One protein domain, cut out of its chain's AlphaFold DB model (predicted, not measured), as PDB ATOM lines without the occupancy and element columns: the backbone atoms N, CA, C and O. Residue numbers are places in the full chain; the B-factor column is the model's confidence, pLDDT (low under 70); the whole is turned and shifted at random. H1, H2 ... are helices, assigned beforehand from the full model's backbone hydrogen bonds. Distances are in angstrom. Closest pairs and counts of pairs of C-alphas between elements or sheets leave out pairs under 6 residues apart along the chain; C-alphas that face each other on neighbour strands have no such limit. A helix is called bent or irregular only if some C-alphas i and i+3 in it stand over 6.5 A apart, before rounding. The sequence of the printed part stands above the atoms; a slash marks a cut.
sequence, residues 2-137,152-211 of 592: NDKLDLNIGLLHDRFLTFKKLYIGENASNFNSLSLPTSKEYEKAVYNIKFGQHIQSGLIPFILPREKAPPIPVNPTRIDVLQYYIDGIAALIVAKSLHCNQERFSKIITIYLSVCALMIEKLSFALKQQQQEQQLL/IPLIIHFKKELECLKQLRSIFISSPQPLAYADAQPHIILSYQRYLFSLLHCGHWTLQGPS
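This is residues 2 to 137 and 152 to 211 of the 592 residues of the protein "OTU domain-containing protein" of Cavenderia fasciculata (strain SH3) (UniProt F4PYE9). Four long helices run nearly alongside one another, H4 in the middle with H1 on one side and the pair H5 and H6 on another, while H7 crosses H4 and H6 almost at right angles. The short H2 sits beside H5, H3 meets one end of H6, and residues 131 to 137, of which 131 to 136 belong to H5, stick out of the body. The printed part has 196 residues with seven named helices, H1 to H7 in chain order, and no named strand; the class is all helix. It is compact, with a radius of gyration of the C-alphas of 17.0 A, yet elongated, spanning 59 by 34 by 33 A.

Start with the longest helix, H5, residues 104 to 136: find C-alpha 104 at (-5.693, 11.872, -4.408) and run 48.1 A to C-alpha 136 at (-34.808, 11.625, -42.686). It is neither bent nor irregular, but only just: C-alphas 104 and 107 are 6.2 A apart. H4 is residues 78 to 97, 28.9 A; H6 is residues 153 to 172, 28.5 A; H1 is residues 2 to 24, 31.5 A. H7, residues 186 to 201, runs 22.8 A to C-alpha 201 at (-3.197, 34.601, -16.317). Look for H3 at residues 39 to 50 and H2 at residues 26 to 33; H2 is irregular, with C-alphas 27 and 30 8.6 A apart.

H4, H5 and H6 form an up-and-down bundle, each running against the one before it. H5 touches H6 with residues 113 to 124 alone, closest at the C-alphas of Ser 124 and Ile 155, 6.3 A, at a shallow tilt of 10 degrees. H4 and H5 form a helical hairpin; their closest C-alphas, Ile 89 and Tyr 112, are 7.0 A apart. H4 is the hub, touching five helices, among them H1 at a shallow tilt of 16 degrees, opposite ways, closest at the C-alphas of Phe 16 and Gly 88, 6.3 A. H7 is about perpendicular to H4, at 86 degrees, with the C-alphas of Ala 91 and Leu 199 closest, 5.8 A. H3 touches H6 with residues 45 to 49 alone, closest at the C-alphas of Val 46 and Leu 154, 6.3 A. H2 touches H5, closest at the C-alphas of Ala 28 and Met 119, 6.6 A. Every O i to N i+4 pair is within hydrogen-bond range in H1, H3, H4, H6 and H7; H5 has 27 of 29, and H2 has 1 of 4, with 3 of 5 O i to N i+3 pairs.

The C-alphas of Asn 2 and Leu 137, the two farthest apart, are 60.1 A apart. Residues 138 to 151 are not printed, and 19.7 A separates C-alphas 137 and 152. The links H3 to H4 and H6 to H7 are long. Mean pLDDT of the printed part is 77.4; look for values under 70 at, for instance, residues 56 to 74, 132 to 137 and 174 to 183.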
ATOM      1  N   ASN A   2       4.927  25.032  -0.282       54.97
ATOM      2  CA  ASN A   2       4.097  23.899  -0.705       54.97
ATOM      3  C   ASN A   2       2.658  23.932  -0.143       54.97
ATOM      4  O   ASN A   2       1.704  23.817  -0.895       54.97
ATOM      5  N   ASP A   3       2.470  24.269   1.135       60.22
ATOM      6  CA  ASP A   3       1.119  24.265   1.733       60.22
ATOM      7  C   ASP A   3       0.131  25.267   1.094       60.22
ATOM      8  O   ASP A   3      -1.078  25.038   1.086       60.22
ATOM      9  N   LYS A   4       0.625  26.384   0.530       67.06
ATOM     10  CA  LYS A   4      -0.220  27.387  -0.149       67.06
ATOM     11  C   LYS A   4      -0.680  26.918  -1.525       67.06
ATOM     12  O   LYS A   4      -1.836  27.119  -1.883       67.06
ATOM     13  N   LEU A   5       0.218  26.324  -2.309       68.88
ATOM     14  CA  LEU A   5      -0.129  25.827  -3.636       68.88
ATOM     15  C   LEU A   5      -0.997  24.555  -3.523       68.88
ATOM     16  O   LEU A   5      -1.943  24.421  -4.294       68.88
ATOM     17  N   ASP A   6      -0.799  23.715  -2.502       71.50
ATOM     18  CA  ASP A   6      -1.719  22.618  -2.162       71.50
ATOM     19  C   ASP A   6      -3.134  23.120  -1.812       71.50
ATOM     20  O   ASP A   6      -4.124  22.591  -2.326       71.50
ATOM     21  N   LEU A   7      -3.244  24.180  -1.000       76.25
ATOM     22  CA  LEU A   7      -4.525  24.828  -0.695       76.25
ATOM     23  C   LEU A   7      -5.208  25.355  -1.969       76.25
ATOM     24  O   LEU A   7      -6.406  25.152  -2.167       76.25
ATOM     25  N   ASN A   8      -4.443  25.982  -2.866       77.06
ATOM     26  CA  ASN A   8      -4.960  26.533  -4.121       77.06
ATOM     27  C   ASN A   8      -5.421  25.453  -5.105       77.06
ATOM     28  O   ASN A   8      -6.431  25.644  -5.782       77.06
ATOM     29  N   ILE A   9      -4.732  24.309  -5.162       80.00
ATOM     30  CA  ILE A   9      -5.173  23.150  -5.950       80.00
ATOM     31  C   ILE A   9      -6.487  22.595  -5.387       80.00
ATOM     32  O   ILE A   9      -7.387  22.267  -6.161       80.00
ATOM     33  N   GLY A  10      -6.629  22.539  -4.058       81.44
ATOM     34  CA  GLY A  10      -7.892  22.194  -3.397       81.44
ATOM     35  C   GLY A  10      -9.037  23.128  -3.800       81.44
ATOM     36  O   GLY A  10     -10.064  22.667  -4.288       81.44
ATOM     37  N   LEU A  11      -8.830  24.445  -3.712       83.06
ATOM     38  CA  LEU A  11      -9.829  25.443  -4.121       83.06
ATOM     39  C   LEU A  11     -10.190  25.350  -5.611       83.06
ATOM     40  O   LEU A  11     -11.356  25.492  -5.987       83.06
ATOM     41  N   LEU A  12      -9.199  25.113  -6.475       85.69
ATOM     42  CA  LEU A  12      -9.416  24.907  -7.907       85.69
ATOM     43  C   LEU A  12     -10.286  23.668  -8.160       85.69
ATOM     44  O   LEU A  12     -11.203  23.701  -8.982       85.69
ATOM     45  N   HIS A  13     -10.033  22.588  -7.423       87.31
ATOM     46  CA  HIS A  13     -10.834  21.371  -7.484       87.31
ATOM     47  C   HIS A  13     -12.266  21.581  -6.992       87.31
ATOM     48  O   HIS A  13     -13.194  21.126  -7.660       87.31
ATOM     49  N   ASP A  14     -12.469  22.326  -5.909       87.12
ATOM     50  CA  ASP A  14     -13.803  22.643  -5.388       87.12
ATOM     51  C   ASP A  14     -14.628  23.478  -6.381       87.12
ATOM     52  O   ASP A  14     -15.822  23.228  -6.590       87.12
ATOM     53  N   ARG A  15     -13.988  24.428  -7.076       86.12
ATOM     54  CA  ARG A  15     -14.614  25.171  -8.186       86.12
ATOM     55  C   ARG A  15     -15.020  24.245  -9.320       86.12
ATOM     56  O   ARG A  15     -16.141  24.334  -9.819       86.12
ATOM     57  N   PHE A  16     -14.128  23.334  -9.696       88.56
ATOM     58  CA  PHE A  16     -14.395  22.356 -10.742       88.56
ATOM     59  C   PHE A  16     -15.563  21.432 -10.372       88.56
ATOM     60  O   PHE A  16     -16.446  21.181 -11.192       88.56
ATOM     61  N   LEU A  17     -15.629  20.983  -9.117       89.25
ATOM     62  CA  LEU A  17     -16.746  20.196  -8.593       89.25
ATOM     63  C   LEU A  17     -18.061  20.978  -8.585       89.25
ATOM     64  O   LEU A  17     -19.099  20.420  -8.940       89.25
ATOM     65  N   THR A  18     -18.021  22.259  -8.224       89.69
ATOM     66  CA  THR A  18     -19.196  23.139  -8.246       89.69
ATOM     67  C   THR A  18     -19.744  23.273  -9.666       89.69
ATOM     68  O   THR A  18     -20.933  23.038  -9.890       89.69
ATOM     69  N   PHE A  19     -18.874  23.544 -10.645       89.19
ATOM     70  CA  PHE A  19     -19.247  23.576 -12.060       89.19
ATOM     71  C   PHE A  19     -19.840  22.238 -12.520       89.19
ATOM     72  O   PHE A  19     -20.929  22.199 -13.095       89.19
ATOM     73  N   LYS A  20     -19.167  21.122 -12.204       90.94
ATOM     74  CA  LYS A  20     -19.642  19.772 -12.533       90.94
ATOM     75  C   LYS A  20     -21.039  19.513 -11.963       90.94
ATOM     76  O   LYS A  20     -21.897  18.989 -12.669       90.94
ATOM     77  N   LYS A  21     -21.287  19.873 -10.701       90.25
ATOM     78  CA  LYS A  21     -22.588  19.671 -10.045       90.25
ATOM     79  C   LYS A  21     -23.703  20.458 -10.735       90.25
ATOM     80  O   LYS A  21     -24.789  19.917 -10.914       90.25
ATOM     81  N   LEU A  22     -23.432  21.702 -11.124       89.12
ATOM     82  CA  LEU A  22     -24.416  22.575 -11.763       89.12
ATOM     83  C   LEU A  22     -24.753  22.110 -13.186       89.12
ATOM     84  O   LEU A  22     -25.923  21.905 -13.502       89.12
ATOM     85  N   TYR A  23     -23.738  21.883 -14.023       89.88
ATOM     86  CA  TYR A  23     -23.933  21.751 -15.473       89.88
ATOM     87  C   TYR A  23     -23.788  20.327 -16.017       89.88
ATOM     88  O   TYR A  23     -24.301  20.033 -17.093       89.88
ATOM     89  N   ILE A  24     -23.116  19.425 -15.294       91.88
ATOM     90  CA  ILE A  24     -22.905  18.037 -15.738       91.88
ATOM     91  C   ILE A  24     -23.856  17.082 -15.019       91.88
ATOM     92  O   ILE A  24     -24.513  16.272 -15.671       91.88
ATOM     93  N   GLY A  25     -23.971  17.198 -13.695       86.56
ATOM     94  CA  GLY A  25     -24.714  16.247 -12.863       86.56
ATOM     95  C   GLY A  25     -24.031  14.875 -12.773       86.56
ATOM     96  O   GLY A  25     -22.889  14.685 -13.207       86.56
ATOM     97  N   GLU A  26     -24.720  13.895 -12.192       82.00
ATOM     98  CA  GLU A  26     -24.239  12.510 -12.154       82.00
ATOM     99  C   GLU A  26     -24.427  11.847 -13.524       82.00
ATOM    100  O   GLU A  26     -25.451  12.025 -14.177       82.00
ATOM    101  N   ASN A  27     -23.419  11.111 -14.005       79.06
ATOM    102  CA  ASN A  27     -23.445  10.447 -15.319       79.06
ATOM    103  C   ASN A  27     -23.827  11.369 -16.501       79.06
ATOM    104  O   ASN A  27     -24.427  10.925 -17.487       79.06
ATOM    105  N   ALA A  28     -23.470  12.658 -16.418       84.94
ATOM    106  CA  ALA A  28     -23.804  13.679 -17.412       84.94
ATOM    107  C   ALA A  28     -25.327  13.842 -17.636       84.94
ATOM    108  O   ALA A  28     -25.773  13.967 -18.780       84.94
ATOM    109  N   SER A  29     -26.134  13.765 -16.568       85.62
ATOM    110  CA  SER A  29     -27.592  13.951 -16.605       85.62
ATOM    111  C   SER A  29     -27.991  15.377 -16.991       85.62
ATOM    112  O   SER A  29     -28.755  15.567 -17.934       85.62
ATOM    113  N   ASN A  30     -27.429  16.382 -16.317       89.38
ATOM    114  CA  ASN A  30     -27.768  17.790 -16.544       89.38
ATOM    115  C   ASN A  30     -27.205  18.266 -17.884       89.38
ATOM    116  O   ASN A  30     -27.856  19.020 -18.601       89.38
ATOM    117  N   PHE A  31     -26.043  17.736 -18.278       91.38
ATOM    118  CA  PHE A  31     -25.456  18.000 -19.589       91.38
ATOM    119  C   PHE A  31     -26.416  17.645 -20.733       91.38
ATOM    120  O   PHE A  31     -26.520  18.373 -21.716       91.38
ATOM    121  N   ASN A  32     -27.171  16.554 -20.587       87.19
ATOM    122  CA  ASN A  32     -28.160  16.142 -21.578       87.19
ATOM    123  C   ASN A  32     -29.385  17.059 -21.635       87.19
ATOM    124  O   ASN A  32     -30.017  17.144 -22.681       87.19
ATOM    125  N   SER A  33     -29.737  17.750 -20.552       87.75
ATOM    126  CA  SER A  33     -30.842  18.718 -20.586       87.75
ATOM    127  C   SER A  33     -30.470  20.053 -21.237       87.75
ATOM    128  O   SER A  33     -31.360  20.830 -21.564       87.75
ATOM    129  N   LEU A  34     -29.177  20.324 -21.450       89.06
ATOM    130  CA  LEU A  34     -28.724  21.552 -22.106       89.06
ATOM    131  C   LEU A  34     -29.050  21.542 -23.601       89.06
ATOM    132  O   LEU A  34     -29.039  20.486 -24.250       89.06
ATOM    133  N   SER A  35     -29.273  22.739 -24.143       89.94
ATOM    134  CA  SER A  35     -29.547  22.948 -25.558       89.94
ATOM    135  C   SER A  35     -28.358  22.558 -26.436       89.94
ATOM    136  O   SER A  35     -27.181  22.709 -26.083       89.94
ATOM    137  N   LEU A  36     -28.687  22.041 -27.619       89.25
ATOM    138  CA  LEU A  36     -27.731  21.914 -28.710       89.25
ATOM    139  C   LEU A  36     -27.401  23.304 -29.278       89.25
ATOM    140  O   LEU A  36     -28.218  24.219 -29.161       89.25
ATOM    141  N   PRO A  37     -26.208  23.474 -29.870       86.06
ATOM    142  CA  PRO A  37     -25.851  24.711 -30.558       86.06
ATOM    143  C   PRO A  37     -26.804  24.979 -31.731       86.06
ATOM    144  O   PRO A  37     -27.180  24.067 -32.470       86.06
ATOM    145  N   THR A  38     -27.154  26.243 -31.939       84.25
ATOM    146  CA  THR A  38     -27.807  26.698 -33.175       84.25
ATOM    147  C   THR A  38     -26.867  26.549 -34.377       84.25
ATOM    148  O   THR A  38     -25.647  26.483 -34.211       84.25
ATOM    149  N   SER A  39     -27.392  26.564 -35.610       79.06
ATOM    150  CA  SER A  39     -26.558  26.475 -36.825       79.06
ATOM    151  C   SER A  39     -25.476  27.559 -36.867       79.06
ATOM    152  O   SER A  39     -24.320  27.268 -37.154       79.06
ATOM    153  N   LYS A  40     -25.817  28.789 -36.464       77.56
ATOM    154  CA  LYS A  40     -24.872  29.911 -36.382       77.56
ATOM    155  C   LYS A  40     -23.773  29.677 -35.340       77.56
ATOM    156  O   LYS A  40     -22.614  30.003 -35.581       77.56
ATOM    157  N   GLU A  41     -24.121  29.137 -34.174       81.69
ATOM    158  CA  GLU A  41     -23.145  28.816 -33.124       81.69
ATOM    159  C   GLU A  41     -22.241  27.655 -33.534       81.69
ATOM    160  O   GLU A  41     -21.035  27.708 -33.299       81.69
ATOM    161  N   TYR A  42     -22.801  26.642 -34.198       85.56
ATOM    162  CA  TYR A  42     -22.042  25.528 -34.751       85.56
ATOM    163  C   TYR A  42     -21.062  25.999 -35.834       85.56
ATOM    164  O   TYR A  42     -19.872  25.695 -35.754       85.56
ATOM    165  N   GLU A  43     -21.520  26.794 -36.803       78.50
ATOM    166  CA  GLU A  43     -20.669  27.374 -37.850       78.50
ATOM    167  C   GLU A  43     -19.559  28.241 -37.261       78.50
ATOM    168  O   GLU A  43     -18.401  28.114 -37.657       78.50
ATOM    169  N   LYS A  44     -19.881  29.066 -36.258       79.62
ATOM    170  CA  LYS A  44     -18.891  29.864 -35.532       79.62
ATOM    171  C   LYS A  44     -17.867  28.982 -34.815       79.62
ATOM    172  O   LYS A  44     -16.675  29.263 -34.883       79.62
ATOM    173  N   ALA A  45     -18.299  27.910 -34.153       81.56
ATOM    174  CA  ALA A  45     -17.394  26.981 -33.483       81.56
ATOM    175  C   ALA A  45     -16.466  26.268 -34.483       81.56
ATOM    176  O   ALA A  45     -15.261  26.186 -34.256       81.56
ATOM    177  N   VAL A  46     -16.997  25.806 -35.618       82.62
ATOM    178  CA  VAL A  46     -16.204  25.182 -36.690       82.62
ATOM    179  C   VAL A  46     -15.239  26.182 -37.327       82.62
ATOM    180  O   VAL A  46     -14.079  25.840 -37.564       82.62
ATOM    181  N   TYR A  47     -15.683  27.418 -37.560       76.00
ATOM    182  CA  TYR A  47     -14.828  28.510 -38.016       76.00
ATOM    183  C   TYR A  47     -13.666  28.719 -37.041       76.00
ATOM    184  O   TYR A  47     -12.507  28.660 -37.449       76.00
ATOM    185  N   ASN A  48     -13.959  28.854 -35.745       73.75
ATOM    186  CA  ASN A  48     -12.938  29.013 -34.714       73.75
ATOM    187  C   ASN A  48     -11.917  27.864 -34.766       73.75
ATOM    188  O   ASN A  48     -10.719  28.122 -34.868       73.75
ATOM    189  N   ILE A  49     -12.371  26.606 -34.819       75.81
ATOM    190  CA  ILE A  49     -11.493  25.426 -34.931       75.81
ATOM    191  C   ILE A  49     -10.601  25.499 -36.176       75.81
ATOM    192  O   ILE A  49      -9.397  25.245 -36.081       75.81
ATOM    193  N   LYS A  50     -11.164  25.854 -37.339       68.56
ATOM    194  CA  LYS A  50     -10.428  25.956 -38.611       68.56
ATOM    195  C   LYS A  50      -9.274  26.953 -38.518       68.56
ATOM    196  O   LYS A  50      -8.198  26.693 -39.049       68.56
ATOM    197  N   PHE A  51      -9.481  28.055 -37.804       62.94
ATOM    198  CA  PHE A  51      -8.466  29.082 -37.571       62.94
ATOM    199  C   PHE A  51      -7.685  28.872 -36.266       62.94
ATOM    200  O   PHE A  51      -7.022  29.788 -35.786       62.94
ATOM    201  N   GLY A  52      -7.730  27.672 -35.674       61.03
ATOM    202  CA  GLY A  52      -6.990  27.347 -34.450       61.03
ATOM    203  C   GLY A  52      -7.364  28.216 -33.247       61.03
ATOM    204  O   GLY A  52      -6.562  28.366 -32.325       61.03
ATOM    205  N   GLN A  53      -8.555  28.810 -33.277       65.25
ATOM    206  CA  GLN A  53      -9.148  29.562 -32.189       65.25
ATOM    207  C   GLN A  53      -9.927  28.600 -31.296       65.25
ATOM    208  O   GLN A  53     -10.598  27.674 -31.750       65.25
ATOM    209  N   HIS A  54      -9.839  28.827 -29.998       68.69
ATOM    210  CA  HIS A  54     -10.581  28.042 -29.030       68.69
ATOM    211  C   HIS A  54     -12.040  28.488 -28.969       68.69
ATOM    212  O   HIS A  54     -12.345  29.672 -29.120       68.69
ATOM    213  N   ILE A  55     -12.935  27.544 -28.704       70.00
ATOM    214  CA  ILE A  55     -14.372  27.726 -28.918       70.00
ATOM    215  C   ILE A  55     -14.988  28.750 -27.950       70.00
ATOM    216  O   ILE A  55     -15.942  29.428 -28.323       70.00
ATOM    217  N   GLN A  56     -14.421  28.920 -26.750       59.72
ATOM    218  CA  GLN A  56     -15.032  29.750 -25.703       59.72
ATOM    219  C   GLN A  56     -14.131  30.804 -25.077       59.72
ATOM    220  O   GLN A  56     -14.534  31.949 -24.904       59.72
ATOM    221  N   SER A  57     -12.923  30.412 -24.695       55.97
ATOM    222  CA  SER A  57     -12.035  31.270 -23.910       55.97
ATOM    223  C   SER A  57     -10.781  31.702 -24.655       55.97
ATOM    224  O   SER A  57     -10.002  32.456 -24.088       55.97
ATOM    225  N   GLY A  58     -10.558  31.270 -25.904       48.75
ATOM    226  CA  GLY A  58      -9.212  31.375 -26.458       48.75
ATOM    227  C   GLY A  58      -8.250  30.604 -25.546       48.75
ATOM    228  O   GLY A  58      -7.630  31.206 -24.690       48.75
ATOM    229  N   LEU A  59      -8.034  29.297 -25.683       45.53
ATOM    230  CA  LEU A  59      -6.685  28.786 -25.452       45.53
ATOM    231  C   LEU A  59      -5.831  29.457 -26.503       45.53
ATOM    232  O   LEU A  59      -5.760  29.064 -27.666       45.53
ATOM    233  N   ILE A  60      -5.368  30.617 -26.077       52.16
ATOM    234  CA  ILE A  60      -4.930  31.669 -26.942       52.16
ATOM    235  C   ILE A  60      -3.728  31.120 -27.708       52.16
ATOM    236  O   ILE A  60      -2.931  30.360 -27.139       52.16
ATOM    237  N   PRO A  61      -3.497  31.520 -28.960       53.44
ATOM    238  CA  PRO A  61      -2.131  31.615 -29.437       53.44
ATOM    239  C   PRO A  61      -1.420  32.687 -28.596       53.44
ATOM    240  O   PRO A  61      -1.218  33.783 -29.073       53.44
ATOM    241  N   PHE A  62      -1.175  32.418 -27.308       64.50
ATOM    242  CA  PHE A  62      -0.598  33.300 -26.293       64.50
ATOM    243  C   PHE A  62      -0.791  34.814 -26.552       64.50
ATOM    244  O   PHE A  62       0.180  35.551 -26.590       64.50
ATOM    245  N   ILE A  63      -2.014  35.287 -26.779       54.91
ATOM    246  CA  ILE A  63      -2.429  36.706 -26.714       54.91
ATOM    247  C   ILE A  63      -2.878  36.931 -25.261       54.91
ATOM    248  O   ILE A  63      -3.188  35.962 -24.570       54.91
ATOM    249  N   LEU A  64      -2.902  38.160 -24.747       48.19
ATOM    250  CA  LEU A  64      -3.629  38.405 -23.505       48.19
ATOM    251  C   LEU A  64      -5.116  38.116 -23.747       48.19
ATOM    252  O   LEU A  64      -5.628  38.457 -24.820       48.19
ATOM    253  N   PRO A  65      -5.836  37.511 -22.787       46.62
ATOM    254  CA  PRO A  65      -7.285  37.463 -22.882       46.62
ATOM    255  C   PRO A  65      -7.790  38.899 -23.047       46.62
ATOM    256  O   PRO A  65      -7.375  39.788 -22.299       46.62
ATOM    257  N   ARG A  66      -8.664  39.133 -24.039       45.47
ATOM    258  CA  ARG A  66      -9.410  40.397 -24.134       45.47
ATOM    259  C   ARG A  66     -10.001  40.653 -22.751       45.47
ATOM    260  O   ARG A  66     -10.579  39.730 -22.169       45.47
ATOM    261  N   GLU A  67      -9.772  41.846 -22.204       43.81
ATOM    262  CA  GLU A  67     -10.238  42.196 -20.865       43.81
ATOM    263  C   GLU A  67     -11.708  41.791 -20.729       43.81
ATOM    264  O   GLU A  67     -12.555  42.227 -21.508       43.81
ATOM    265  N   LYS A  68     -11.968  40.911 -19.750       47.91
ATOM    266  CA  LYS A  68     -13.192  40.110 -19.571       47.91
ATOM    267  C   LYS A  68     -13.286  38.924 -20.540       47.91
ATOM    268  O   LYS A  68     -14.077  38.931 -21.481       47.91
ATOM    269  N   ALA A  69     -12.578  37.834 -20.220       46.44
ATOM    270  CA  ALA A  69     -13.080  36.515 -20.604       46.44
ATOM    271  C   ALA A  69     -14.542  36.447 -20.119       46.44
ATOM    272  O   ALA A  69     -14.766  36.651 -18.920       46.44
ATOM    273  N   PRO A  70     -15.533  36.283 -21.014       51.16
ATOM    274  CA  PRO A  70     -16.924  36.326 -20.601       51.16
ATOM    275  C   PRO A  70     -17.158  35.199 -19.592       51.16
ATOM    276  O   PRO A  70     -16.604  34.116 -19.799       51.16
ATOM    277  N   PRO A  71     -17.948  35.416 -18.524       57.03
ATOM    278  CA  PRO A  71     -18.401  34.312 -17.686       57.03
ATOM    279  C   PRO A  71     -19.019  33.220 -18.567       57.03
ATOM    280  O   PRO A  71     -19.481  33.515 -19.677       57.03
ATOM    281  N   ILE A  72     -19.059  31.976 -18.066       63.22
ATOM    282  CA  ILE A  72     -19.888  30.910 -18.657       63.22
ATOM    283  C   ILE A  72     -21.217  31.556 -19.075       63.22
ATOM    284  O   ILE A  72     -21.842  32.203 -18.225       63.22
ATOM    285  N   PRO A  73     -21.611  31.471 -20.363       59.47
ATOM    286  CA  PRO A  73     -22.831  32.105 -20.837       59.47
ATOM    287  C   PRO A  73     -23.994  31.749 -19.910       59.47
ATOM    288  O   PRO A  73     -24.085  30.606 -19.469       59.47
ATOM    289  N   VAL A  74     -24.876  32.708 -19.608       67.38
ATOM    290  CA  VAL A  74     -25.979  32.513 -18.640       67.38
ATOM    291  C   VAL A  74     -26.846  31.296 -19.008       67.38
ATOM    292  O   VAL A  74     -27.333  30.609 -18.117       67.38
ATOM    293  N   ASN A  75     -26.935  30.975 -20.305       76.56
ATOM    294  CA  ASN A  75     -27.551  29.765 -20.847       76.56
ATOM    295  C   ASN A  75     -26.550  29.041 -21.771       76.56
ATOM    296  O   ASN A  75     -26.564  29.286 -22.978       76.56
ATOM    297  N   PRO A  76     -25.642  28.210 -21.234       86.62
ATOM    298  CA  PRO A  76     -24.588  27.607 -22.035       86.62
ATOM    299  C   PRO A  76     -25.125  26.415 -22.836       86.62
ATOM    300  O   PRO A  76     -25.914  25.610 -22.336       86.62
ATOM    301  N   THR A  77     -24.659  26.270 -24.073       90.31
ATOM    302  CA  THR A  77     -24.940  25.089 -24.897       90.31
ATOM    303  C   THR A  77     -24.143  23.873 -24.412       90.31
ATOM    304  O   THR A  77     -23.219  23.968 -23.597       90.31
ATOM    305  N   ARG A  78     -24.430  22.689 -24.962       91.25
ATOM    306  CA  ARG A  78     -23.592  21.499 -24.723       91.25
ATOM    307  C   ARG A  78     -22.142  21.671 -25.191       91.25
ATOM    308  O   ARG A  78     -21.243  21.125 -24.558       91.25
ATOM    309  N   ILE A  79     -21.897  22.418 -26.272       89.88
ATOM    310  CA  ILE A  79     -20.527  22.732 -26.716       89.88
ATOM    311  C   ILE A  79     -19.819  23.539 -25.636       89.88
ATOM    312  O   ILE A  79     -18.681  23.238 -25.274       89.88
ATOM    313  N   ASP A  80     -20.525  24.537 -25.114       86.62
ATOM    314  CA  ASP A  80     -19.981  25.454 -24.136       86.62
ATOM    315  C   ASP A  80     -19.550  24.723 -22.869       86.62
ATOM    316  O   ASP A  80     -18.419  24.824 -22.405       86.62
ATOM    317  N   VAL A  81     -20.451  23.918 -22.323       89.81
ATOM    318  CA  VAL A  81     -20.173  23.177 -21.096       89.81
ATOM    319  C   VAL A  81     -19.062  22.141 -21.288       89.81
ATOM    320  O   VAL A  81     -18.256  21.946 -20.379       89.81
ATOM    321  N   LEU A  82     -18.980  21.501 -22.460       91.50
ATOM    322  CA  LEU A  82     -17.919  20.540 -22.763       91.50
ATOM    323  C   LEU A  82     -16.539  21.206 -22.833       91.50
ATOM    324  O   LEU A  82     -15.603  20.695 -22.218       91.50
ATOM    325  N   GLN A  83     -16.415  22.346 -23.516       87.94
ATOM    326  CA  GLN A  83     -15.138  23.057 -23.605       87.94
ATOM    327  C   GLN A  83     -14.683  23.570 -22.229       87.94
ATOM    328  O   GLN A  83     -13.549  23.311 -21.829       87.94
ATOM    329  N   TYR A  84     -15.575  24.196 -21.448       87.00
ATOM    330  CA  TYR A  84     -15.263  24.615 -20.073       87.00
ATOM    331  C   TYR A  84     -14.799  23.453 -19.185       87.00
ATOM    332  O   TYR A  84     -13.916  23.625 -18.340       87.00
ATOM    333  N   TYR A  85     -15.392  22.268 -19.355       90.56
ATOM    334  CA  TYR A  85     -15.023  21.081 -18.589       90.56
ATOM    335  C   TYR A  85     -13.624  20.568 -18.963       90.56
ATOM    336  O   TYR A  85     -12.843  20.225 -18.073       90.56
ATOM    337  N   ILE A  86     -13.279  20.562 -20.254       90.25
ATOM    338  CA  ILE A  86     -11.935  20.216 -20.747       90.25
ATOM    339  C   ILE A  86     -10.886  21.177 -20.175       90.25
ATOM    340  O   ILE A  86      -9.895  20.714 -19.603       90.25
ATOM    341  N   ASP A  87     -11.142  22.487 -20.232       85.94
ATOM    342  CA  ASP A  87     -10.256  23.518 -19.675       85.94
ATOM    343  C   ASP A  87      -9.991  23.296 -18.182       85.94
ATOM    344  O   ASP A  87      -8.854  23.397 -17.718       85.94
ATOM    345  N   GLY A  88     -11.031  22.948 -17.421       87.44
ATOM    346  CA  GLY A  88     -10.904  22.672 -15.995       87.44
ATOM    347  C   GLY A  88     -10.101  21.398 -15.695       87.44
ATOM    348  O   GLY A  88      -9.299  21.387 -14.760       87.44
ATOM    349  N   ILE A  89     -10.236  20.338 -16.507       90.75
ATOM    350  CA  ILE A  89      -9.374  19.147 -16.391       90.75
ATOM    351  C   ILE A  89      -7.920  19.526 -16.671       90.75
ATOM    352  O   ILE A  89      -7.030  19.133 -15.916       90.75
ATOM    353  N   ALA A  90      -7.672  20.295 -17.733       89.00
ATOM    354  CA  ALA A  90      -6.335  20.747 -18.094       89.00
ATOM    355  C   ALA A  90      -5.701  21.580 -16.972       89.00
ATOM    356  O   ALA A  90      -4.567  21.314 -16.570       89.00
ATOM    357  N   ALA A  91      -6.461  22.523 -16.411       86.75
ATOM    358  CA  ALA A  91      -6.059  23.339 -15.273       86.75
ATOM    359  C   ALA A  91      -5.668  22.478 -14.066       86.75
ATOM    360  O   ALA A  91      -4.618  22.705 -13.475       86.75
ATOM    361  N   LEU A  92      -6.451  21.447 -13.733       87.31
ATOM    362  CA  LEU A  92      -6.117  20.518 -12.649       87.31
ATOM    363  C   LEU A  92      -4.853  19.702 -12.943       87.31
ATOM    364  O   LEU A  92      -4.036  19.510 -12.043       87.31
ATOM    365  N   ILE A  93      -4.668  19.237 -14.185       87.25
ATOM    366  CA  ILE A  93      -3.471  18.485 -14.581       87.25
ATOM    367  C   ILE A  93      -2.216  19.347 -14.438       87.25
ATOM    368  O   ILE A  93      -1.223  18.899 -13.867       87.25
ATOM    369  N   VAL A  94      -2.268  20.585 -14.924       85.50
ATOM    370  CA  VAL A  94      -1.135  21.511 -14.872       85.50
ATOM    371  C   VAL A  94      -0.899  22.048 -13.460       85.50
ATOM    372  O   VAL A  94       0.235  22.119 -13.004       85.50
ATOM    373  N   ALA A  95      -1.946  22.375 -12.708       82.06
ATOM    374  CA  ALA A  95      -1.785  22.777 -11.312       82.06
ATOM    375  C   ALA A  95      -1.123  21.653 -10.498       82.06
ATOM    376  O   ALA A  95      -0.256  21.904  -9.664       82.06
ATOM    377  N   LYS A  96      -1.471  20.397 -10.799       79.00
ATOM    378  CA  LYS A  96      -0.849  19.225 -10.192       79.00
ATOM    379  C   LYS A  96       0.602  19.023 -10.633       79.00
ATOM    380  O   LYS A  96       1.412  18.628  -9.803       79.00
ATOM    381  N   SER A  97       0.966  19.293 -11.886       78.88
ATOM    382  CA  SER A  97       2.364  19.173 -12.335       78.88
ATOM    383  C   SER A  97       3.287  20.200 -11.674       78.88
ATOM    384  O   SER A  97       4.476  19.941 -11.507       78.88
ATOM    385  N   LEU A  98       2.739  21.337 -11.240       76.31
ATOM    386  CA  LEU A  98       3.447  22.300 -10.396       76.31
ATOM    387  C   LEU A  98       3.673  21.774  -8.961       76.31
ATOM    388  O   LEU A  98       4.421  22.398  -8.210       76.31
ATOM    389  N   HIS A  99       3.064  20.639  -8.574       68.81
ATOM    390  CA  HIS A  99       3.054  20.135  -7.199       68.81
ATOM    391  C   HIS A  99       3.059  18.595  -7.050       68.81
ATOM    392  O   HIS A  99       2.041  17.916  -7.202       68.81
ATOM    393  N   CYS A 100       4.183  17.997  -6.636       55.88
ATOM    394  CA  CYS A 100       4.343  16.531  -6.655       55.88
ATOM    395  C   CYS A 100       3.476  15.711  -5.661       55.88
ATOM    396  O   CYS A 100       3.049  14.611  -6.000       55.88
ATOM    397  N   ASN A 101       3.089  16.200  -4.480       55.19
ATOM    398  CA  ASN A 101       2.852  15.297  -3.326       55.19
ATOM    399  C   ASN A 101       1.402  14.857  -3.001       55.19
ATOM    400  O   ASN A 101       1.077  14.601  -1.849       55.19
ATOM    401  N   GLN A 102       0.512  14.697  -3.984       56.12
ATOM    402  CA  GLN A 102      -0.882  14.279  -3.726       56.12
ATOM    403  C   GLN A 102      -1.366  13.186  -4.686       56.12
ATOM    404  O   GLN A 102      -1.754  13.475  -5.818       56.12
ATOM    405  N   GLU A 103      -1.419  11.937  -4.216       61.31
ATOM    406  CA  GLU A 103      -2.003  10.803  -4.955       61.31
ATOM    407  C   GLU A 103      -3.510  10.966  -5.223       61.31
ATOM    408  O   GLU A 103      -4.025  10.448  -6.220       61.31
ATOM    409  N   ARG A 104      -4.226  11.713  -4.364       64.69
ATOM    410  CA  ARG A 104      -5.693  11.872  -4.408       64.69
ATOM    411  C   ARG A 104      -6.194  12.357  -5.773       64.69
ATOM    412  O   ARG A 104      -7.210  11.869  -6.262       64.69
ATOM    413  N   PHE A 105      -5.458  13.261  -6.417       69.56
ATOM    414  CA  PHE A 105      -5.853  13.859  -7.693       69.56
ATOM    415  C   PHE A 105      -5.643  12.945  -8.906       69.56
ATOM    416  O   PHE A 105      -6.414  13.026  -9.860       69.56
ATOM    417  N   SER A 106      -4.676  12.021  -8.869       71.06
ATOM    418  CA  SER A 106      -4.378  11.143 -10.015       71.06
ATOM    419  C   SER A 106      -5.547  10.213 -10.361       71.06
ATOM    420  O   SER A 106      -5.910  10.067 -11.533       71.06
ATOM    421  N   LYS A 107      -6.193   9.639  -9.335       79.56
ATOM    422  CA  LYS A 107      -7.380   8.780  -9.493       79.56
ATOM    423  C   LYS A 107      -8.604   9.578  -9.949       79.56
ATOM    424  O   LYS A 107      -9.354   9.123 -10.806       79.56
ATOM    425  N   ILE A 108      -8.778  10.785  -9.410       83.69
ATOM    426  CA  ILE A 108      -9.910  11.666  -9.723       83.69
ATOM    427  C   ILE A 108      -9.856  12.149 -11.181       83.69
ATOM    428  O   ILE A 108     -10.878  12.146 -11.862       83.69
ATOM    429  N   ILE A 109      -8.674  12.507 -11.691       87.56
ATOM    430  CA  ILE A 109      -8.521  12.972 -13.078       87.56
ATOM    431  C   ILE A 109      -8.899  11.868 -14.073       87.56
ATOM    432  O   ILE A 109      -9.530  12.164 -15.083       87.56
ATOM    433  N   THR A 110      -8.604  10.596 -13.779       88.75
ATOM    434  CA  THR A 110      -9.074   9.471 -14.611       88.75
ATOM    435  C   THR A 110     -10.595   9.467 -14.734       88.75
ATOM    436  O   THR A 110     -11.118   9.359 -15.839       88.75
ATOM    437  N   ILE A 111     -11.304   9.655 -13.617       89.25
ATOM    438  CA  ILE A 111     -12.770   9.724 -13.600       89.25
ATOM    439  C   ILE A 111     -13.248  10.909 -14.447       89.25
ATOM    440  O   ILE A 111     -14.187  10.772 -15.226       89.25
ATOM    441  N   TYR A 112     -12.597  12.068 -14.338       92.31
ATOM    442  CA  TYR A 112     -12.974  13.244 -15.120       92.31
ATOM    443  C   TYR A 112     -12.767  13.054 -16.621       92.31
ATOM    444  O   TYR A 112     -13.646  13.434 -17.392       92.31
ATOM    445  N   LEU A 113     -11.674  12.408 -17.032       93.62
ATOM    446  CA  LEU A 113     -11.430  12.048 -18.429       93.62
ATOM    447  C   LEU A 113     -12.489  11.064 -18.952       93.62
ATOM    448  O   LEU A 113     -12.962  11.230 -20.073       93.62
ATOM    449  N   SER A 114     -12.913  10.088 -18.141       92.56
ATOM    450  CA  SER A 114     -14.011   9.176 -18.496       92.56
ATOM    451  C   SER A 114     -15.350   9.906 -18.646       92.56
ATOM    452  O   SER A 114     -16.081   9.653 -19.601       92.56
ATOM    453  N   VAL A 115     -15.664  10.853 -17.753       92.38
ATOM    454  CA  VAL A 115     -16.869  11.697 -17.871       92.38
ATOM    455  C   VAL A 115     -16.805  12.571 -19.127       92.38
ATOM    456  O   VAL A 115     -17.800  12.689 -19.837       92.38
ATOM    457  N   CYS A 116     -15.638  13.137 -19.439       94.38
ATOM    458  CA  CYS A 116     -15.431  13.914 -20.659       94.38
ATOM    459  C   CYS A 116     -15.656  13.058 -21.916       94.38
ATOM    460  O   CYS A 116     -16.334  13.497 -22.840       94.38
ATOM    461  N   ALA A 117     -15.134  11.827 -21.938       94.75
ATOM    462  CA  ALA A 117     -15.363  10.885 -23.032       94.75
ATOM    463  C   ALA A 117     -16.861  10.599 -23.220       94.75
ATOM    464  O   ALA A 117     -17.371  10.717 -24.333       94.75
ATOM    465  N   LEU A 118     -17.580  10.335 -22.122       93.19
ATOM    466  CA  LEU A 118     -19.028  10.132 -22.145       93.19
ATOM    467  C   LEU A 118     -19.767  11.357 -22.707       93.19
ATOM    468  O   LEU A 118     -20.660  11.212 -23.536       93.19
ATOM    469  N   MET A 119     -19.405  12.574 -22.292       93.94
ATOM    470  CA  MET A 119     -20.017  13.800 -22.822       93.94
ATOM    471  C   MET A 119     -19.777  13.966 -24.326       93.94
ATOM    472  O   MET A 119     -20.706  14.330 -25.046       93.94
ATOM    473  N   ILE A 120     -18.564  13.670 -24.810       94.06
ATOM    474  CA  ILE A 120     -18.228  13.706 -26.243       94.06
ATOM    475  C   ILE A 120     -19.080  12.697 -27.018       94.06
ATOM    476  O   ILE A 120     -19.599  13.026 -28.083       94.06
ATOM    477  N   GLU A 121     -19.263  11.485 -26.491       91.69
ATOM    478  CA  GLU A 121     -20.122  10.469 -27.105       91.69
ATOM    479  C   GLU A 121     -21.585  10.911 -27.157       91.69
ATOM    480  O   GLU A 121     -22.212  10.826 -28.214       91.69
ATOM    481  N   LYS A 122     -22.115  11.455 -26.057       90.44
ATOM    482  CA  LYS A 122     -23.493  11.961 -26.006       90.44
ATOM    483  C   LYS A 122     -23.714  13.156 -26.936       90.44
ATOM    484  O   LYS A 122     -24.751  13.233 -27.591       90.44
ATOM    485  N   LEU A 123     -22.751  14.075 -27.027       91.56
ATOM    486  CA  LEU A 123     -22.802  15.193 -27.972       91.56
ATOM    487  C   LEU A 123     -22.729  14.696 -29.421       91.56
ATOM    488  O   LEU A 123     -23.510  15.139 -30.254       91.56
ATOM    489  N   SER A 124     -21.835  13.747 -29.707       90.50
ATOM    490  CA  SER A 124     -21.708  13.102 -31.018       90.50
ATOM    491  C   SER A 124     -23.017  12.438 -31.435       90.50
ATOM    492  O   SER A 124     -23.478  12.655 -32.549       90.50
ATOM    493  N   PHE A 125     -23.647  11.680 -30.537       88.38
ATOM    494  CA  PHE A 125     -24.943  11.059 -30.790       88.38
ATOM    495  C   PHE A 125     -26.027  12.101 -31.076       88.38
ATOM    496  O   PHE A 125     -26.723  11.983 -32.076       88.38
ATOM    497  N   ALA A 126     -26.122  13.152 -30.261       87.50
ATOM    498  CA  ALA A 126     -27.135  14.189 -30.433       87.50
ATOM    499  C   ALA A 126     -26.953  15.007 -31.723       87.50
ATOM    500  O   ALA A 126     -27.929  15.273 -32.410       87.50
ATOM    501  N   LEU A 127     -25.717  15.360 -32.095       86.69
ATOM    502  CA  LEU A 127     -25.439  16.052 -33.359       86.69
ATOM    503  C   LEU A 127     -25.680  15.144 -34.571       86.69
ATOM    504  O   LEU A 127     -26.174  15.609 -35.593       86.69
ATOM    505  N   LYS A 128     -25.368  13.846 -34.459       84.56
ATOM    506  CA  LYS A 128     -25.693  12.863 -35.501       84.56
ATOM    507  C   LYS A 128     -27.192  12.665 -35.643       84.56
ATOM    508  O   LYS A 128     -27.649  12.589 -36.769       84.56
ATOM    509  N   GLN A 129     -27.943  12.611 -34.544       82.50
ATOM    510  CA  GLN A 129     -29.403  12.580 -34.589       82.50
ATOM    511  C   GLN A 129     -29.959  13.852 -35.208       82.50
ATOM    512  O   GLN A 129     -30.757  13.751 -36.118       82.50
ATOM    513  N   GLN A 130     -29.467  15.031 -34.825       78.88
ATOM    514  CA  GLN A 130     -29.883  16.293 -35.435       78.88
ATOM    515  C   GLN A 130     -29.609  16.315 -36.952       78.88
ATOM    516  O   GLN A 130     -30.445  16.783 -37.717       78.88
ATOM    517  N   GLN A 131     -28.475  15.767 -37.407       71.06
ATOM    518  CA  GLN A 131     -28.171  15.614 -38.837       71.06
ATOM    519  C   GLN A 131     -29.008  14.521 -39.516       71.06
ATOM    520  O   GLN A 131     -29.408  14.689 -40.661       71.06
ATOM    521  N   GLN A 132     -29.275  13.406 -38.833       65.00
ATOM    522  CA  GLN A 132     -30.093  12.307 -39.347       65.00
ATOM    523  C   GLN A 132     -31.565  12.681 -39.412       65.00
ATOM    524  O   GLN A 132     -32.207  12.324 -40.378       65.00
ATOM    525  N   GLU A 133     -32.101  13.418 -38.448       60.19
ATOM    526  CA  GLU A 133     -33.449  13.984 -38.477       60.19
ATOM    527  C   GLU A 133     -33.564  14.999 -39.617       60.19
ATOM    528  O   GLU A 133     -34.528  14.955 -40.369       60.19
ATOM    529  N   GLN A 134     -32.534  15.826 -39.840       58.81
ATOM    530  CA  GLN A 134     -32.443  16.686 -41.028       58.81
ATOM    531  C   GLN A 134     -32.340  15.896 -42.352       58.81
ATOM    532  O   GLN A 134     -32.770  16.411 -43.381       58.81
ATOM    533  N   GLN A 135     -31.795  14.670 -42.346       48.56
ATOM    534  CA  GLN A 135     -31.675  13.785 -43.523       48.56
ATOM    535  C   GLN A 135     -32.887  12.859 -43.738       48.56
ATOM    536  O   GLN A 135     -33.191  12.532 -44.876       48.56
ATOM    537  N   LEU A 136     -33.578  12.433 -42.675       43.03
ATOM    538  CA  LEU A 136     -34.808  11.625 -42.686       43.03
ATOM    539  C   LEU A 136     -36.034  12.453 -43.103       43.03
ATOM    540  O   LEU A 136     -37.082  11.885 -43.381       43.03
ATOM    541  N   LEU A 137     -35.889  13.779 -43.146       41.25
ATOM    542  CA  LEU A 137     -36.812  14.738 -43.760       41.25
ATOM    543  C   LEU A 137     -36.514  14.961 -45.265       41.25
ATOM    544  O   LEU A 137     -36.927  15.973 -45.825       41.25
ATOM    545  N   ILE A 152     -17.738  14.739 -37.910       84.12
ATOM    546  CA  ILE A 152     -18.184  16.035 -37.392       84.12
ATOM    547  C   ILE A 152     -16.931  16.777 -36.889       84.12
ATOM    548  O   ILE A 152     -16.356  16.345 -35.881       84.12
ATOM    549  N   PRO A 153     -16.501  17.893 -37.522       86.31
ATOM    550  CA  PRO A 153     -15.227  18.556 -37.210       86.31
ATOM    551  C   PRO A 153     -15.077  18.917 -35.730       86.31
ATOM    552  O   PRO A 153     -14.005  18.790 -35.141       86.31
ATOM    553  N   LEU A 154     -16.191  19.298 -35.109       88.56
ATOM    554  CA  LEU A 154     -16.284  19.604 -33.690       88.56
ATOM    555  C   LEU A 154     -15.989  18.388 -32.791       88.56
ATOM    556  O   LEU A 154     -15.264  18.498 -31.806       88.56
ATOM    557  N   ILE A 155     -16.515  17.211 -33.138       91.00
ATOM    558  CA  ILE A 155     -16.268  15.976 -32.381       91.00
ATOM    559  C   ILE A 155     -14.821  15.518 -32.559       91.00
ATOM    560  O   ILE A 155     -14.200  15.074 -31.594       91.00
ATOM    561  N   ILE A 156     -14.263  15.651 -33.766       90.12
ATOM    562  CA  ILE A 156     -12.846  15.364 -34.026       90.12
ATOM    563  C   ILE A 156     -11.958  16.250 -33.149       90.12
ATOM    564  O   ILE A 156     -11.027  15.753 -32.513       90.12
ATOM    565  N   HIS A 157     -12.273  17.545 -33.073       89.19
ATOM    566  CA  HIS A 157     -11.561  18.492 -32.223       89.19
ATOM    567  C   HIS A 157     -11.584  18.064 -30.748       89.19
ATOM    568  O   HIS A 157     -10.522  17.876 -30.157       89.19
ATOM    569  N   PHE A 158     -12.763  17.807 -30.172       91.50
ATOM    570  CA  PHE A 158     -12.863  17.407 -28.764       91.50
ATOM    571  C   PHE A 158     -12.200  16.061 -28.458       91.50
ATOM    572  O   PHE A 158     -11.611  15.888 -27.391       91.50
ATOM    573  N   LYS A 159     -12.234  15.104 -29.394       92.25
ATOM    574  CA  LYS A 159     -11.473  13.854 -29.259       92.25
ATOM    575  C   LYS A 159      -9.970  14.122 -29.211       92.25
ATOM    576  O   LYS A 159      -9.282  13.554 -28.370       92.25
ATOM    577  N   LYS A 160      -9.462  15.007 -30.071       89.62
ATOM    578  CA  LYS A 160      -8.046  15.397 -30.080       89.62
ATOM    579  C   LYS A 160      -7.637  16.095 -28.779       89.62
ATOM    580  O   LYS A 160      -6.569  15.796 -28.248       89.62
ATOM    581  N   GLU A 161      -8.480  16.980 -28.252       88.06
ATOM    582  CA  GLU A 161      -8.269  17.628 -26.951       88.06
ATOM    583  C   GLU A 161      -8.214  16.593 -25.818       88.06
ATOM    584  O   GLU A 161      -7.275  16.590 -25.023       88.06
ATOM    585  N   LEU A 162      -9.158  15.646 -25.791       93.44
ATOM    586  CA  LEU A 162      -9.179  14.567 -24.803       93.44
ATOM    587  C   LEU A 162      -7.913  13.696 -24.865       93.44
ATOM    588  O   LEU A 162      -7.346  13.363 -23.823       93.44
ATOM    589  N   GLU A 163      -7.448  13.337 -26.064       92.12
ATOM    590  CA  GLU A 163      -6.197  12.586 -26.228       92.12
ATOM    591  C   GLU A 163      -4.976  13.389 -25.763       92.12
ATOM    592  O   GLU A 163      -4.092  12.837 -25.103       92.12
ATOM    593  N   CYS A 164      -4.951  14.701 -26.016       88.38
ATOM    594  CA  CYS A 164      -3.921  15.587 -25.475       88.38
ATOM    595  C   CYS A 164      -3.912  15.549 -23.936       88.38
ATOM    596  O   CYS A 164      -2.861  15.330 -23.332       88.38
ATOM    597  N   LEU A 165      -5.077  15.651 -23.282       90.81
ATOM    598  CA  LEU A 165      -5.181  15.569 -21.818       90.81
ATOM    599  C   LEU A 165      -4.735  14.212 -21.258       90.81
ATOM    600  O   LEU A 165      -4.075  14.161 -20.217       90.81
ATOM    601  N   LYS A 166      -5.050  13.104 -21.939       90.94
ATOM    602  CA  LYS A 166      -4.576  11.765 -21.548       90.94
ATOM    603  C   LYS A 166      -3.050  11.671 -21.597       90.94
ATOM    604  O   LYS A 166      -2.448  11.145 -20.659       90.94
ATOM    605  N   GLN A 167      -2.426  12.209 -22.647       88.50
ATOM    606  CA  GLN A 167      -0.967  12.251 -22.772       88.50
ATOM    607  C   GLN A 167      -0.337  13.145 -21.700       88.50
ATOM    608  O   GLN A 167       0.604  12.717 -21.031       88.50
ATOM    609  N   LEU A 168      -0.904  14.331 -21.453       86.19
ATOM    610  CA  LEU A 168      -0.466  15.220 -20.375       86.19
ATOM    611  C   LEU A 168      -0.534  14.531 -19.007       86.19
ATOM    612  O   LEU A 168       0.428  14.580 -18.246       86.19
ATOM    613  N   ARG A 169      -1.629  13.824 -18.703       87.06
ATOM    614  CA  ARG A 169      -1.757  13.037 -17.467       87.06
ATOM    615  C   ARG A 169      -0.697  11.936 -17.368       87.06
ATOM    616  O   ARG A 169      -0.148  11.715 -16.287       87.06
ATOM    617  N   SER A 170      -0.435  11.222 -18.461       84.50
ATOM    618  CA  SER A 170       0.586  10.167 -18.491       84.50
ATOM    619  C   SER A 170       1.962  10.728 -18.118       84.50
ATOM    620  O   SER A 170       2.622  10.207 -17.223       84.50
ATOM    621  N   ILE A 171       2.332  11.857 -18.726       79.50
ATOM    622  CA  ILE A 171       3.648  12.486 -18.558       79.50
ATOM    623  C   ILE A 171       3.793  13.142 -17.180       79.50
ATOM    624  O   ILE A 171       4.792  12.930 -16.501       79.50
ATOM    625  N   PHE A 172       2.809  13.939 -16.758       77.50
ATOM    626  CA  PHE A 172       2.978  14.863 -15.631       77.50
ATOM    627  C   PHE A 172       2.374  14.394 -14.306       77.50
ATOM    628  O   PHE A 172       2.673  14.974 -13.267       77.50
ATOM    629  N   ILE A 173       1.512  13.373 -14.323       75.69
ATOM    630  CA  ILE A 173       0.844  12.870 -13.109       75.69
ATOM    631  C   ILE A 173       1.228  11.424 -12.807       75.69
ATOM    632  O   ILE A 173       1.293  11.044 -11.642       75.69
ATOM    633  N   SER A 174       1.434  10.600 -13.838       69.25
ATOM    634  CA  SER A 174       1.648   9.156 -13.660       69.25
ATOM    635  C   SER A 174       3.126   8.779 -13.498       69.25
ATOM    636  O   SER A 174       3.410   7.659 -13.080       69.25
ATOM    637  N   SER A 175       4.059   9.693 -13.795       59.75
ATOM    638  CA  SER A 175       5.494   9.472 -13.600       59.75
ATOM    639  C   SER A 175       5.921   9.844 -12.168       59.75
ATOM    640  O   SER A 175       5.705  10.982 -11.749       59.75
ATOM    641  N   PRO A 176       6.557   8.931 -11.408       51.75
ATOM    642  CA  PRO A 176       7.097   9.212 -10.074       51.75
ATOM    643  C   PRO A 176       8.396  10.044 -10.087       51.75
ATOM    644  O   PRO A 176       8.931  10.362  -9.028       51.75
ATOM    645  N   GLN A 177       8.919  10.398 -11.264       51.25
ATOM    646  CA  GLN A 177      10.125  11.209 -11.447       51.25
ATOM    647  C   GLN A 177       9.791  12.445 -12.310       51.25
ATOM    648  O   GLN A 177       9.062  12.299 -13.289       51.25
ATOM    649  N   PRO A 178      10.363  13.641 -12.048       48.03
ATOM    650  CA  PRO A 178      10.220  14.826 -12.918       48.03
ATOM    651  C   PRO A 178      10.806  14.659 -14.339       48.03
ATOM    652  O   PRO A 178      10.743  15.573 -15.161       48.03
ATOM    653  N   LEU A 179      11.397  13.499 -14.627       44.28
ATOM    654  CA  LEU A 179      11.803  13.034 -15.950       44.28
ATOM    655  C   LEU A 179      10.530  12.519 -16.663       44.28
ATOM    656  O   LEU A 179       9.893  11.596 -16.174       44.28
ATOM    657  N   ALA A 180      10.034  13.059 -17.774       51.56
ATOM    658  CA  ALA A 180      10.759  13.521 -18.942       51.56
ATOM    659  C   ALA A 180       9.925  14.548 -19.733       51.56
ATOM    660  O   ALA A 180       9.234  14.220 -20.697       51.56
ATOM    661  N   TYR A 181      10.039  15.830 -19.380       55.47
ATOM    662  CA  TYR A 181       9.628  16.896 -20.303       55.47
ATOM    663  C   TYR A 181      10.396  16.808 -21.641       55.47
ATOM    664  O   TYR A 181       9.890  17.213 -22.680       55.47
ATOM    665  N   ALA A 182      11.617  16.255 -21.615       55.62
ATOM    666  CA  ALA A 182      12.515  16.158 -22.764       55.62
ATOM    667  C   ALA A 182      12.088  15.130 -23.831       55.62
ATOM    668  O   ALA A 182      12.414  15.344 -24.998       55.62
ATOM    669  N   ASP A 183      11.354  14.080 -23.445       62.44
ATOM    670  CA  ASP A 183      10.951  12.976 -24.336       62.44
ATOM    671  C   ASP A 183       9.486  13.090 -24.798       62.44
ATOM    672  O   ASP A 183       9.005  12.298 -25.613       62.44
ATOM    673  N   ALA A 184       8.755  14.082 -24.281       73.69
ATOM    674  CA  ALA A 184       7.388  14.357 -24.687       73.69
ATOM    675  C   ALA A 184       7.329  14.871 -26.132       73.69
ATOM    676  O   ALA A 184       8.200  15.605 -26.605       73.69
ATOM    677  N   GLN A 185       6.245  14.531 -26.831       83.56
ATOM    678  CA  GLN A 185       6.033  15.015 -28.189       83.56
ATOM    679  C   GLN A 185       5.963  16.559 -28.213       83.56
ATOM    680  O   GLN A 185       5.271  17.150 -27.376       83.56
ATOM    681  N   PRO A 186       6.602  17.235 -29.189       85.62
ATOM    682  CA  PRO A 186       6.687  18.700 -29.256       85.62
ATOM    683  C   PRO A 186       5.347  19.452 -29.123       85.62
ATOM    684  O   PRO A 186       5.266  20.515 -28.510       85.62
ATOM    685  N   HIS A 187       4.263  18.890 -29.659       84.25
ATOM    686  CA  HIS A 187       2.929  19.495 -29.591       84.25
ATOM    687  C   HIS A 187       2.274  19.384 -28.199       84.25
ATOM    688  O   HIS A 187       1.482  20.252 -27.826       84.25
ATOM    689  N   ILE A 188       2.611  18.350 -27.420       85.94
ATOM    690  CA  ILE A 188       2.137  18.170 -26.038       85.94
ATOM    691  C   ILE A 188       2.820  19.175 -25.119       85.94
ATOM    692  O   ILE A 188       2.158  19.821 -24.315       85.94
ATOM    693  N   ILE A 189       4.124  19.366 -25.316       84.69
ATOM    694  CA  ILE A 189       4.920  20.423 -24.687       84.69
ATOM    695  C   ILE A 189       4.266  21.789 -24.934       84.69
ATOM    696  O   ILE A 189       3.964  22.500 -23.978       84.69
ATOM    697  N   LEU A 190       3.983  22.143 -26.193       86.00
ATOM    698  CA  LEU A 190       3.314  23.408 -26.513       86.00
ATOM    699  C   LEU A 190       1.948  23.535 -25.818       86.00
ATOM    700  O   LEU A 190       1.638  24.587 -25.259       86.00
ATOM    701  N   SER A 191       1.137  22.476 -25.851       85.25
ATOM    702  CA  SER A 191      -0.198  22.472 -25.240       85.25
ATOM    703  C   SER A 191      -0.114  22.682 -23.729       85.25
ATOM    704  O   SER A 191      -0.805  23.539 -23.191       85.25
ATOM    705  N   TYR A 192       0.802  21.981 -23.057       86.69
ATOM    706  CA  TYR A 192       1.087  22.170 -21.636       86.69
ATOM    707  C   TYR A 192       1.441  23.625 -21.311       86.69
ATOM    708  O   TYR A 192       0.866  24.202 -20.392       86.69
ATOM    709  N   GLN A 193       2.334  24.242 -22.094       87.31
ATOM    710  CA  GLN A 193       2.718  25.642 -21.891       87.31
ATOM    711  C   GLN A 193       1.534  26.604 -22.059       87.31
ATOM    712  O   GLN A 193       1.403  27.554 -21.289       87.31
ATOM    713  N   ARG A 194       0.637  26.350 -23.023       84.25
ATOM    714  CA  ARG A 194      -0.593  27.138 -23.213       84.25
ATOM    715  C   ARG A 194      -1.545  27.009 -22.027       84.25
ATOM    716  O   ARG A 194      -2.032  28.022 -21.533       84.25
ATOM    717  N   TYR A 195      -1.768  25.788 -21.542       84.75
ATOM    718  CA  TYR A 195      -2.598  25.546 -20.362       84.75
ATOM    719  C   TYR A 195      -2.002  26.173 -19.104       84.75
ATOM    720  O   TYR A 195      -2.738  26.780 -18.335       84.75
ATOM    721  N   LEU A 196      -0.683  26.089 -18.915       85.38
ATOM    722  CA  LEU A 196       0.008  26.720 -17.792       85.38
ATOM    723  C   LEU A 196      -0.108  28.242 -17.839       85.38
ATOM    724  O   LEU A 196      -0.448  28.859 -16.835       85.38
ATOM    725  N   PHE A 197       0.112  28.846 -19.006       83.31
ATOM    726  CA  PHE A 197      -0.073  30.283 -19.169       83.31
ATOM    727  C   PHE A 197      -1.524  30.692 -18.870       83.31
ATOM    728  O   PHE A 197      -1.761  31.614 -18.093       83.31
ATOM    729  N   SER A 198      -2.497  29.960 -19.419       80.69
ATOM    730  CA  SER A 198      -3.920  30.206 -19.172       80.69
ATOM    731  C   SER A 198      -4.286  30.059 -17.689       80.69
ATOM    732  O   SER A 198      -4.932  30.929 -17.115       80.69
ATOM    733  N   LEU A 199      -3.790  29.020 -17.017       82.12
ATOM    734  CA  LEU A 199      -3.987  28.789 -15.584       82.12
ATOM    735  C   LEU A 199      -3.433  29.925 -14.707       82.12
ATOM    736  O   LEU A 199      -3.955  30.193 -13.628       82.12
ATOM    737  N   LEU A 200      -2.358  30.588 -15.124       79.75
ATOM    738  CA  LEU A 200      -1.747  31.665 -14.340       79.75
ATOM    739  C   LEU A 200      -2.417  33.021 -14.588       79.75
ATOM    740  O   LEU A 200      -2.535  33.825 -13.658       79.75
ATOM    741  N   HIS A 201      -2.860  33.260 -15.827       76.31
ATOM    742  CA  HIS A 201      -3.197  34.601 -16.317       76.31
ATOM    743  C   HIS A 201      -4.649  34.765 -16.800       76.31
ATOM    744  O   HIS A 201      -5.102  35.897 -16.951       76.31
ATOM    745  N   CYS A 202      -5.409  33.683 -17.008       72.12
ATOM    746  CA  CYS A 202      -6.776  33.722 -17.552       72.12
ATOM    747  C   CYS A 202      -7.855  33.379 -16.507       72.12
ATOM    748  O   CYS A 202      -7.847  32.320 -15.886       72.12
ATOM    749  N   GLY A 203      -8.851  34.259 -16.359       63.28
ATOM    750  CA  GLY A 203      -9.755  34.347 -15.199       63.28
ATOM    751  C   GLY A 203     -10.357  33.050 -14.627       63.28
ATOM    752  O   GLY A 203     -10.206  32.801 -13.433       63.28
ATOM    753  N   HIS A 204     -11.048  32.237 -15.427       65.62
ATOM    754  CA  HIS A 204     -11.984  31.208 -14.927       65.62
ATOM    755  C   HIS A 204     -11.357  30.128 -14.046       65.62
ATOM    756  O   HIS A 204     -11.882  29.799 -12.982       65.62
ATOM    757  N   TRP A 205     -10.227  29.595 -14.491       76.75
ATOM    758  CA  TRP A 205      -9.525  28.515 -13.810       76.75
ATOM    759  C   TRP A 205      -8.246  29.004 -13.139       76.75
ATOM    760  O   TRP A 205      -7.438  28.174 -12.744       76.75
ATOM    761  N   THR A 206      -8.066  30.325 -12.983       76.94
ATOM    762  CA  THR A 206      -6.856  30.882 -12.369       76.94
ATOM    763  C   THR A 206      -6.583  30.326 -10.976       76.94
ATOM    764  O   THR A 206      -7.492  30.182 -10.149       76.94
ATOM    765  N   LEU A 207      -5.301  30.102 -10.679       75.19
ATOM    766  CA  LEU A 207      -4.854  29.910  -9.301       75.19
ATOM    767  C   LEU A 207      -5.104  31.202  -8.514       75.19
ATOM    768  O   LEU A 207      -4.602  32.268  -8.871       75.19
ATOM    769  N   GLN A 208      -5.871  31.113  -7.427       69.31
ATOM    770  CA  GLN A 208      -5.973  32.222  -6.484       69.31
ATOM    771  C   GLN A 208      -4.703  32.322  -5.651       69.31
ATOM    772  O   GLN A 208      -4.143  31.314  -5.248       69.31
ATOM    773  N   GLY A 209      -4.253  33.540  -5.368       63.81
ATOM    774  CA  GLY A 209      -3.204  33.771  -4.382       63.81
ATOM    775  C   GLY A 209      -1.723  33.666  -4.783       63.81
ATOM    776  O   GLY A 209      -0.935  33.979  -3.892       63.81
ATOM    777  N   PRO A 210      -1.267  33.313  -6.009       70.00
ATOM    778  CA  PRO A 210       0.081  33.699  -6.399       70.00
ATOM    779  C   PRO A 210       0.094  35.210  -6.639       70.00
ATOM    780  O   PRO A 210      -0.749  35.748  -7.365       70.00
ATOM    781  N   SER A 211       1.045  35.890  -6.007       78.88
ATOM    782  CA  SER A 211       1.354  37.283  -6.304       78.88
ATOM    783  C   SER A 211       1.669  37.444  -7.788       78.88
ATOM    784  O   SER A 211       2.117  36.508  -8.460       78.88
TER     785      SER A 211